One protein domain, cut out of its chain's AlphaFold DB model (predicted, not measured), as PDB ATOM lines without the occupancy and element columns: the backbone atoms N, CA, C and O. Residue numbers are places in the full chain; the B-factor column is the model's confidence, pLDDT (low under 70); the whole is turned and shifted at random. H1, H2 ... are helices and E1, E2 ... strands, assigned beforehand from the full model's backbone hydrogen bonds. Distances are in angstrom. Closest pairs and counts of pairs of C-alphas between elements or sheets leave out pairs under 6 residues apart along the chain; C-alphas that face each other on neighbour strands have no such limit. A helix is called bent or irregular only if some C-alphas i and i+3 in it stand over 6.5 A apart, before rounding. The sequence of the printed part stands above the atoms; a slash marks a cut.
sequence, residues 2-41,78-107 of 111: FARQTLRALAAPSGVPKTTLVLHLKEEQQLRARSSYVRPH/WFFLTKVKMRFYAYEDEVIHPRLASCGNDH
ATOM      1  N   PHE A   2      19.941  18.823  25.533       60.66
ATOM      2  CA  PHE A   2      19.926  17.501  26.171       60.66
ATOM      3  C   PHE A   2      21.076  16.634  25.634       60.66
ATOM      4  O   PHE A   2      21.010  16.105  24.525       60.66
ATOM      5  N   ALA A   3      22.161  16.536  26.400       69.19
ATOM      6  CA  ALA A   3      23.338  15.770  26.014       69.19
ATOM      7  C   ALA A   3      23.018  14.265  25.959       69.19
ATOM      8  O   ALA A   3      22.221  13.762  26.750       69.19
ATOM      9  N   ARG A   4      23.659  13.539  25.032       79.38
ATOM     10  CA  ARG A   4      23.668  12.060  24.982       79.38
ATOM     11  C   ARG A   4      22.326  11.344  24.747       79.38
ATOM     12  O   ARG A   4      22.262  10.127  24.896       79.38
ATOM     13  N   GLN A   5      21.264  12.044  24.340       84.88
ATOM     14  CA  GLN A   5      19.984  11.399  23.986       84.88
ATOM     15  C   GLN A   5      20.046  10.614  22.669       84.88
ATOM     16  O   GLN A   5      19.400   9.585  22.502       84.88
ATOM     17  N   THR A   6      20.839  11.107  21.720       88.38
ATOM     18  CA  THR A   6      21.096  10.455  20.432       88.38
ATOM     19  C   THR A   6      22.593  10.238  20.272       88.38
ATOM     20  O   THR A   6      23.388  10.979  20.848       88.38
ATOM     21  N   LEU A   7      23.002   9.289  19.427       88.62
ATOM     22  CA  LEU A   7      24.423   9.072  19.125       88.62
ATOM     23  C   LEU A   7      25.111  10.326  18.563       88.62
ATOM     24  O   LEU A   7      26.291  10.541  18.809       88.62
ATOM     25  N   ARG A   8      24.377  11.195  17.852       89.31
ATOM     26  CA  ARG A   8      24.905  12.487  17.381       89.31
ATOM     27  C   ARG A   8      25.116  13.463  18.546       89.31
ATOM     28  O   ARG A   8      26.147  14.121  18.605       89.31
ATOM     29  N   ALA A   9      24.160  13.531  19.473       87.94
ATOM     30  CA  ALA A   9      24.267  14.352  20.679       87.94
ATOM     31  C   ALA A   9      25.266  13.792  21.711       87.94
ATOM     32  O   ALA A   9      25.646  14.515  22.627       87.94
ATOM     33  N   LEU A  10      25.658  12.520  21.592       88.56
ATOM     34  CA  LEU A  10      26.760  11.908  22.336       88.56
ATOM     35  C   LEU A  10      28.113  12.228  21.685       88.56
ATOM     36  O   LEU A  10      29.028  12.623  22.391       88.56
ATOM     37  N   ALA A  11      28.205  12.117  20.355       91.25
ATOM     38  CA  ALA A  11      29.425  12.361  19.581       91.25
ATOM     39  C   ALA A  11      29.972  13.788  19.735       91.25
ATOM     40  O   ALA A  11      31.171  13.983  19.899       91.25
ATOM     41  N   ALA A  12      29.091  14.794  19.691       88.25
ATOM     42  CA  ALA A  12      29.497  16.197  19.770       88.25
ATOM     43  C   ALA A  12      30.281  16.543  21.058       88.25
ATOM     44  O   ALA A  12      31.362  17.114  20.938       88.25
ATOM     45  N   PRO A  13      29.806  16.196  22.273       86.56
ATOM     46  CA  PRO A  13      30.560  16.443  23.502       86.56
ATOM     47  C   PRO A  13      31.690  15.440  23.763       86.56
ATOM     48  O   PRO A  13      32.617  15.783  24.487       86.56
ATOM     49  N   SER A  14      31.628  14.211  23.233       84.31
ATOM     50  CA  SER A  14      32.684  13.213  23.464       84.31
ATOM     51  C   SER A  14      33.889  13.369  22.536       84.31
ATOM     52  O   SER A  14      34.920  12.753  22.783       84.31
ATOM     53  N   GLY A  15      33.764  14.134  21.445       89.38
ATOM     54  CA  GLY A  15      34.792  14.227  20.403       89.38
ATOM     55  C   GLY A  15      34.964  12.938  19.589       89.38
ATOM     56  O   GLY A  15      35.802  12.882  18.693       89.38
ATOM     57  N   VAL A  16      34.162  11.904  19.864       89.62
ATOM     58  CA  VAL A  16      34.208  10.615  19.169       89.62
ATOM     59  C   VAL A  16      33.233  10.652  17.994       89.62
ATOM     60  O   VAL A  16      32.056  10.978  18.187       89.62
ATOM     61  N   PRO A  17      33.655  10.292  16.770       92.38
ATOM     62  CA  PRO A  17      32.751  10.280  15.634       92.38
ATOM     63  C   PRO A  17      31.629   9.256  15.837       92.38
ATOM     64  O   PRO A  17      31.810   8.167  16.386       92.38
ATOM     65  N   LYS A  18      30.436   9.599  15.340       91.69
ATOM     66  CA  LYS A  18      29.230   8.765  15.463       91.69
ATOM     67  C   LYS A  18      29.449   7.332  14.959       91.69
ATOM     68  O   LYS A  18      28.880   6.407  15.526       91.69
ATOM     69  N   THR A  19      30.228   7.153  13.894       92.62
ATOM     70  CA  THR A  19      30.527   5.841  13.299       92.62
ATOM     71  C   THR A  19      31.231   4.923  14.291       92.62
ATOM     72  O   THR A  19      30.798   3.790  14.472       92.62
ATOM     73  N   THR A  20      32.231   5.435  15.007       92.00
ATOM     74  CA  THR A  20      32.940   4.695  16.056       92.00
ATOM     75  C   THR A  20      32.012   4.333  17.208       92.00
ATOM     76  O   THR A  20      32.043   3.202  17.674       92.00
ATOM     77  N   LEU A  21      31.112   5.235  17.616       90.75
ATOM     78  CA  LEU A  21      30.108   4.918  18.641       90.75
ATOM     79  C   LEU A  21      29.152   3.796  18.205       90.75
ATOM     80  O   LEU A  21      28.754   2.984  19.032       90.75
ATOM     81  N   VAL A  22      28.776   3.734  16.922       90.19
ATOM     82  CA  VAL A  22      27.925   2.654  16.381       90.19
ATOM     83  C   VAL A  22      28.662   1.314  16.370       90.19
ATOM     84  O   VAL A  22      28.067   0.305  16.739       90.19
ATOM     85  N   LEU A  23      29.934   1.300  15.961       91.31
ATOM     86  CA  LEU A  23      30.765   0.092  15.976       91.31
ATOM     87  C   LEU A  23      30.968  -0.410  17.404       91.31
ATOM     88  O   LEU A  23      30.650  -1.555  17.705       91.31
ATOM     89  N   HIS A  24      31.351   0.487  18.309       88.12
ATOM     90  CA  HIS A  24      31.550   0.172  19.717       88.12
ATOM     91  C   HIS A  24      30.272  -0.358  20.391       88.12
ATOM     92  O   HIS A  24      30.322  -1.308  21.168       88.12
ATOM     93  N   LEU A  25      29.105   0.199  20.043       88.44
ATOM     94  CA  LEU A  25      27.805  -0.297  20.509       88.44
ATOM     95  C   LEU A  25      27.520  -1.737  20.042       88.44
ATOM     96  O   LEU A  25      26.834  -2.479  20.741       88.44
ATOM     97  N   LYS A  26      28.021  -2.119  18.861       86.19
ATOM     98  CA  LYS A  26      27.862  -3.460  18.282       86.19
ATOM     99  C   LYS A  26      28.856  -4.469  18.869       86.19
ATOM    100  O   LYS A  26      28.479  -5.621  19.062       86.19
ATOM    101  N   GLU A  27      30.090  -4.044  19.113       86.88
ATOM    102  CA  GLU A  27      31.209  -4.908  19.510       86.88
ATOM    103  C   GLU A  27      31.242  -5.170  21.019       86.88
ATOM    104  O   GLU A  27      31.204  -6.320  21.444       86.88
ATOM    105  N   GLU A  28      31.247  -4.112  21.830       77.88
ATOM    106  CA  GLU A  28      31.564  -4.210  23.261       77.88
ATOM    107  C   GLU A  28      30.311  -4.333  24.143       77.88
ATOM    108  O   GLU A  28      30.391  -4.772  25.284       77.88
ATOM    109  N   GLN A  29      29.129  -3.941  23.648       71.00
ATOM    110  CA  GLN A  29      27.839  -3.926  24.375       71.00
ATOM    111  C   GLN A  29      27.820  -3.200  25.743       71.00
ATOM    112  O   GLN A  29      26.779  -3.212  26.408       71.00
ATOM    113  N   GLN A  30      28.914  -2.552  26.155       81.19
ATOM    114  CA  GLN A  30      29.042  -1.839  27.432       81.19
ATOM    115  C   GLN A  30      28.299  -0.498  27.419       81.19
ATOM    116  O   GLN A  30      27.612  -0.142  28.378       81.19
ATOM    117  N   LEU A  31      28.378   0.241  26.309       84.00
ATOM    118  CA  LEU A  31      27.594   1.457  26.101       84.00
ATOM    119  C   LEU A  31      26.140   1.064  25.823       84.00
ATOM    120  O   LEU A  31      25.868   0.405  24.826       84.00
ATOM    121  N   ARG A  32      25.175   1.469  26.655       82.88
ATOM    122  CA  ARG A  32      23.759   1.091  26.469       82.88
ATOM    123  C   ARG A  32      22.818   2.280  26.548       82.88
ATOM    124  O   ARG A  32      23.056   3.256  27.255       82.88
ATOM    125  N   ALA A  33      21.707   2.179  25.819       83.50
ATOM    126  CA  ALA A  33      20.610   3.129  25.939       83.50
ATOM    127  C   ALA A  33      19.811   2.833  27.217       83.50
ATOM    128  O   ALA A  33      19.151   1.802  27.326       83.50
ATOM    129  N   ARG A  34      19.848   3.758  28.170       81.50
ATOM    130  CA  ARG A  34      19.058   3.759  29.402       81.50
ATOM    131  C   ARG A  34      17.862   4.696  29.251       81.50
ATOM    132  O   ARG A  34      17.881   5.622  28.438       81.50
ATOM    133  N   SER A  35      16.804   4.457  30.020       75.12
ATOM    134  CA  SER A  35      15.604   5.295  30.021       75.12
ATOM    135  C   SER A  35      15.251   5.751  31.426       75.12
ATOM    136  O   SER A  35      15.245   4.937  32.345       75.12
ATOM    137  N   SER A  36      14.898   7.023  31.573       73.81
ATOM    138  CA  SER A  36      14.501   7.638  32.838       73.81
ATOM    139  C   SER A  36      13.266   8.511  32.659       73.81
ATOM    140  O   SER A  36      12.991   9.023  31.570       73.81
ATOM    141  N   TYR A  37      12.502   8.674  33.734       72.19
ATOM    142  CA  TYR A  37      11.408   9.640  33.768       72.19
ATOM    143  C   TYR A  37      11.965  11.040  34.026       72.19
ATOM    144  O   TYR A  37      12.785  11.231  34.924       72.19
ATOM    145  N   VAL A  38      11.498  12.028  33.260       68.31
ATOM    146  CA  VAL A  38      11.904  13.423  33.459       68.31
ATOM    147  C   VAL A  38      11.257  13.943  34.739       68.31
ATOM    148  O   VAL A  38      10.056  14.188  34.777       68.31
ATOM    149  N   ARG A  39      12.056  14.107  35.796       68.38
ATOM    150  CA  ARG A  39      11.626  14.781  37.027       68.38
ATOM    151  C   ARG A  39      11.988  16.275  36.969       68.38
ATOM    152  O   ARG A  39      13.125  16.599  36.577       68.38
ATOM    153  N   PRO A  40      11.071  17.188  37.345       64.88
ATOM    154  CA  PRO A  40      11.359  18.621  37.384       64.88
ATOM    155  C   PRO A  40      12.529  18.912  38.336       64.88
ATOM    156  O   PRO A  40      12.712  18.229  39.341       64.88
ATOM    157  N   HIS A  41      13.381  19.887  37.988       63.81
ATOM    158  CA  HIS A  41      14.451  20.317  38.892       63.81
ATOM    159  C   HIS A  41      13.884  21.274  39.918       63.81
ATOM    160  O   HIS A  41      13.231  22.244  39.537       63.81
ATOM    161  N   TRP A  78      -3.754  13.784  36.902       77.75
ATOM    162  CA  TRP A  78      -3.836  13.657  35.449       77.75
ATOM    163  C   TRP A  78      -3.052  12.430  34.974       77.75
ATOM    164  O   TRP A  78      -1.828  12.351  35.110       77.75
ATOM    165  N   PHE A  79      -3.750  11.470  34.368       64.25
ATOM    166  CA  PHE A  79      -3.128  10.303  33.751       64.25
ATOM    167  C   PHE A  79      -2.890  10.566  32.264       64.25
ATOM    168  O   PHE A  79      -3.809  10.546  31.450       64.25
ATOM    169  N   PHE A  80      -1.634  10.798  31.891       68.06
ATOM    170  CA  PHE A  80      -1.251  10.857  30.483       68.06
ATOM    171  C   PHE A  80      -1.147   9.442  29.905       68.06
ATOM    172  O   PHE A  80      -0.438   8.600  30.461       68.06
ATOM    173  N   LEU A  81      -1.782   9.210  28.750       67.00
ATOM    174  CA  LEU A  81      -1.703   7.938  28.015       67.00
ATOM    175  C   LEU A  81      -0.252   7.580  27.646       67.00
ATOM    176  O   LEU A  81       0.138   6.415  27.644       67.00
ATOM    177  N   THR A  82       0.578   8.595  27.390       58.25
ATOM    178  CA  THR A  82       2.006   8.442  27.104       58.25
ATOM    179  C   THR A  82       2.833   9.231  28.112       58.25
ATOM    180  O   THR A  82       2.913  10.457  28.045       58.25
ATOM    181  N   LYS A  83       3.501   8.542  29.041       64.38
ATOM    182  CA  LYS A  83       4.534   9.173  29.876       64.38
ATOM    183  C   LYS A  83       5.789   9.403  29.034       64.38
ATOM    184  O   LYS A  83       6.320   8.459  28.448       64.38
ATOM    185  N   VAL A  84       6.290  10.639  29.000       68.62
ATOM    186  CA  VAL A  84       7.538  10.976  28.295       68.62
ATOM    187  C   VAL A  84       8.714  10.316  29.022       68.62
ATOM    188  O   VAL A  84       9.194  10.802  30.048       68.62
ATOM    189  N   LYS A  85       9.169   9.175  28.497       72.31
ATOM    190  CA  LYS A  85      10.415   8.526  28.916       72.31
ATOM    191  C   LYS A  85      11.573   9.150  28.146       72.31
ATOM    192  O   LYS A  85      11.604   9.108  26.918       72.31
ATOM    193  N   MET A  86      12.547   9.699  28.862       77.62
ATOM    194  CA  MET A  86      13.774  10.208  28.264       77.62
ATOM    195  C   MET A  86      14.787   9.074  28.123       77.62
ATOM    196  O   MET A  86      15.036   8.343  29.079       77.62
ATOM    197  N   ARG A  87      15.384   8.932  26.939       81.12
ATOM    198  CA  ARG A  87      16.437   7.943  26.655       81.12
ATOM    199  C   ARG A  87      17.802   8.624  26.609       81.12
ATOM    200  O   ARG A  87      17.895   9.744  26.116       81.12
ATOM    201  N   PHE A  88      18.841   7.960  27.099       85.62
ATOM    202  CA  PHE A  88      20.222   8.451  27.079       85.62
ATOM    203  C   PHE A  88      21.213   7.287  26.985       85.62
ATOM    204  O   PHE A  88      20.908   6.183  27.424       85.62
ATOM    205  N   TYR A  89      22.389   7.520  26.408       87.44
ATOM    206  CA  TYR A  89      23.461   6.522  26.330       87.44
ATOM    207  C   TYR A  89      24.462   6.713  27.474       87.44
ATOM    208  O   TYR A  89      24.930   7.835  27.687       87.44
ATOM    209  N   ALA A  90      24.774   5.634  28.193       86.06
ATOM    210  CA  ALA A  90      25.755   5.605  29.278       86.06
ATOM    211  C   ALA A  90      26.402   4.216  29.393       86.06
ATOM    212  O   ALA A  90      25.806   3.220  28.964       86.06
ATOM    213  N   TYR A  91      27.603   4.170  29.963       85.62
ATOM    214  CA  TYR A  91      28.263   2.925  30.363       85.62
ATOM    215  C   TYR A  91      27.719   2.420  31.711       85.62
ATOM    216  O   TYR A  91      26.991   3.142  32.396       85.62
ATOM    217  N   GLU A  92      28.009   1.169  32.079       78.75
ATOM    218  CA  GLU A  92      27.519   0.572  33.336       78.75
ATOM    219  C   GLU A  92      28.273   1.078  34.574       78.75
ATOM    220  O   GLU A  92      27.693   1.194  35.649       78.75
ATOM    221  N   ASP A  93      29.541   1.425  34.396       80.50
ATOM    222  CA  ASP A  93      30.481   1.944  35.386       80.50
ATOM    223  C   ASP A  93      30.466   3.480  35.500       80.50
ATOM    224  O   ASP A  93      31.068   4.052  36.412       80.50
ATOM    225  N   GLU A  94      29.747   4.177  34.616       78.88
ATOM    226  CA  GLU A  94      29.656   5.634  34.661       78.88
ATOM    227  C   GLU A  94      28.727   6.096  35.794       78.88
ATOM    228  O   GLU A  94      27.591   5.637  35.932       78.88
ATOM    229  N   VAL A  95      29.174   7.078  36.586       72.62
ATOM    230  CA  VAL A  95      28.321   7.729  37.590       72.62
ATOM    231  C   VAL A  95      27.274   8.577  36.869       72.62
ATOM    232  O   VAL A  95      27.489   9.738  36.512       72.62
ATOM    233  N   ILE A  96      26.112   7.977  36.632       68.75
ATOM    234  CA  ILE A  96      24.981   8.633  35.987       68.75
ATOM    235  C   ILE A  96      24.394   9.672  36.951       68.75
ATOM    236  O   ILE A  96      24.046   9.367  38.092       68.75
ATOM    237  N   HIS A  97      24.215  10.908  36.475       61.94
ATOM    238  CA  HIS A  97      23.567  11.955  37.263       61.94
ATOM    239  C   HIS A  97      22.180  11.473  37.750       61.94
ATOM    240  O   HIS A  97      21.401  10.972  36.935       61.94
ATOM    241  N   PRO A  98      21.783  11.704  39.018       60.69
ATOM    242  CA  PRO A  98      20.526  11.202  39.595       60.69
ATOM    243  C   PRO A  98      19.233  11.449  38.790       60.69
ATOM    244  O   PRO A  98      18.274  10.693  38.919       60.69
ATOM    245  N   ARG A  99      19.196  12.464  37.909       61.06
ATOM    246  CA  ARG A  99      18.063  12.741  37.002       61.06
ATOM    247  C   ARG A  99      17.855  11.662  35.944       61.06
ATOM    248  O   ARG A  99      16.751  11.494  35.446       61.06
ATOM    249  N   LEU A 100      18.949  11.017  35.559       57.84
ATOM    250  CA  LEU A 100      19.043  10.004  34.520       57.84
ATOM    251  C   LEU A 100      19.048   8.595  35.136       57.84
ATOM    252  O   LEU A 100      18.631   7.642  34.491       57.84
ATOM    253  N   ALA A 101      19.472   8.461  36.395       53.78
ATOM    254  CA  ALA A 101      19.621   7.169  37.063       53.78
ATOM    255  C   ALA A 101      18.312   6.578  37.622       53.78
ATOM    256  O   ALA A 101      18.263   5.381  37.882       53.78
ATOM    257  N   SER A 102      17.243   7.367  37.814       52.44
ATOM    258  CA  SER A 102      16.012   6.831  38.412       52.44
ATOM    259  C   SER A 102      15.207   5.998  37.399       52.44
ATOM    260  O   SER A 102      14.317   6.512  36.710       52.44
ATOM    261  N   CYS A 103      15.494   4.702  37.324       44.19
ATOM    262  CA  CYS A 103      14.510   3.692  36.956       44.19
ATOM    263  C   CYS A 103      13.417   3.728  38.035       44.19
ATOM    264  O   CYS A 103      13.658   3.426  39.199       44.19
ATOM    265  N   GLY A 104      12.240   4.249  37.684       45.88
ATOM    266  CA  GLY A 104      11.127   4.324  38.627       45.88
ATOM    267  C   GLY A 104      10.695   2.920  39.027       45.88
ATOM    268  O   GLY A 104      10.556   2.073  38.153       45.88
ATOM    269  N   ASN A 105      10.471   2.702  40.324       39.03
ATOM    270  CA  ASN A 105       9.726   1.548  40.813       39.03
ATOM    271  C   ASN A 105       8.423   1.466  40.008       39.03
ATOM    272  O   ASN A 105       7.640   2.422  39.999       39.03
ATOM    273  N   ASP A 106       8.242   0.370  39.275       41.16
ATOM    274  CA  ASP A 106       7.085   0.141  38.418       41.16
ATOM    275  C   ASP A 106       5.843  -0.078  39.290       41.16
ATOM    276  O   ASP A 106       5.398  -1.199  39.528       41.16
ATOM    277  N   HIS A 107       5.243   1.015  39.762       45.00
ATOM    278  CA  HIS A 107       3.856   1.008  40.204       45.00
ATOM    279  C   HIS A 107       2.979   0.858  38.956       45.00
ATOM    280  O   HIS A 107       2.454   1.823  38.397       45.00
TER     281      HIS A 107
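This is residues 2 to 41 and 78 to 107 of the 111 residues of an uncharacterized protein of Aphanomyces astaci (UniProt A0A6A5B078). A ribbon of two antiparallel strands, E1 and E2, runs through the middle, with helices H1 and H2 meeting in a corner near the end where E1 begins and E2 ends. The very short helix H3 packs over one face of the ribbon, nearest to E1, and residues 78 to 84 lead in to E2 from the other end of the ribbon. The printed part has 70 residues, with three named helices and two named strands in the order H1, H2, E1, E2, H3; the class is mixed, helices and strands, with under half of the residues in named elements. The whole is only just loose, close to compact, with a radius of gyration of the C-alphas of 13.7 A, and elongated, spanning 42 by 22 by 20 A.

H1 is residues 7 to 14, 10.2 A from first to last C-alpha, and begins at C-alpha 7 (24.423, 9.072, 19.125). It is neither bent nor irregular, but only just: C-alphas 10 and 13 are 6.0 A apart. H2, residues 18 to 27, measures 14.4 A. E1, residues 32 to 37, measures 16.7 A and begins at C-alpha 32 (23.759, 1.091, 26.469). E2, residues 85 to 90, measures 15.6 A. H3, residues 98 to 101, measures 4.8 A and ends at C-alpha 101 (19.621, 7.169, 37.063).

E1 and E2 are antiparallel neighbours, with 146 degrees between their directions. The C-alphas of Ser 35 and Arg 87 face each other at 4.4 A. N 34 and O 88, 2.7 A apart, and N 88 and O 34, 2.9 A apart, are within hydrogen-bond range. The closest C-alphas of H1 and E2 are those of Leu 10 and Tyr 89, at 7.5 A. H1 and H2 touch, their closest C-alphas being those of Ala 11 and Lys 18 at 5.5 A. Their lines are about perpendicular, at 74 degrees. The closest C-alphas of H2 and E1 are those of Leu 25 and Arg 32, at 7.3 A. The closest C-alphas of E1 and H3 are those of Ser 36 and Leu 100, at 5.4 A. H3 is apart from H1 and from H2. In H2 every O i to N i+4 pair is within hydrogen-bond range, and in H1 3 of 4; H3 is too short for such a pair, and its one O i to N i+3 pair is not within range.

The two C-alphas farthest apart are those of Glu 27 and Trp 78, at 42.7 A. Residues 42 to 77 are not printed, and C-alphas 41 and 78 are 19.8 A apart across this cut, which lies in the link from E1 to E2. Of the links that are printed whole, H1 to H2 and H2 to E1 are tight and E2 to H3 is short. The mean pLDDT of the printed part is 75.6; it is under 70 at residues 2 to 3, 38 to 41, 79 to 84 and 96 to 107.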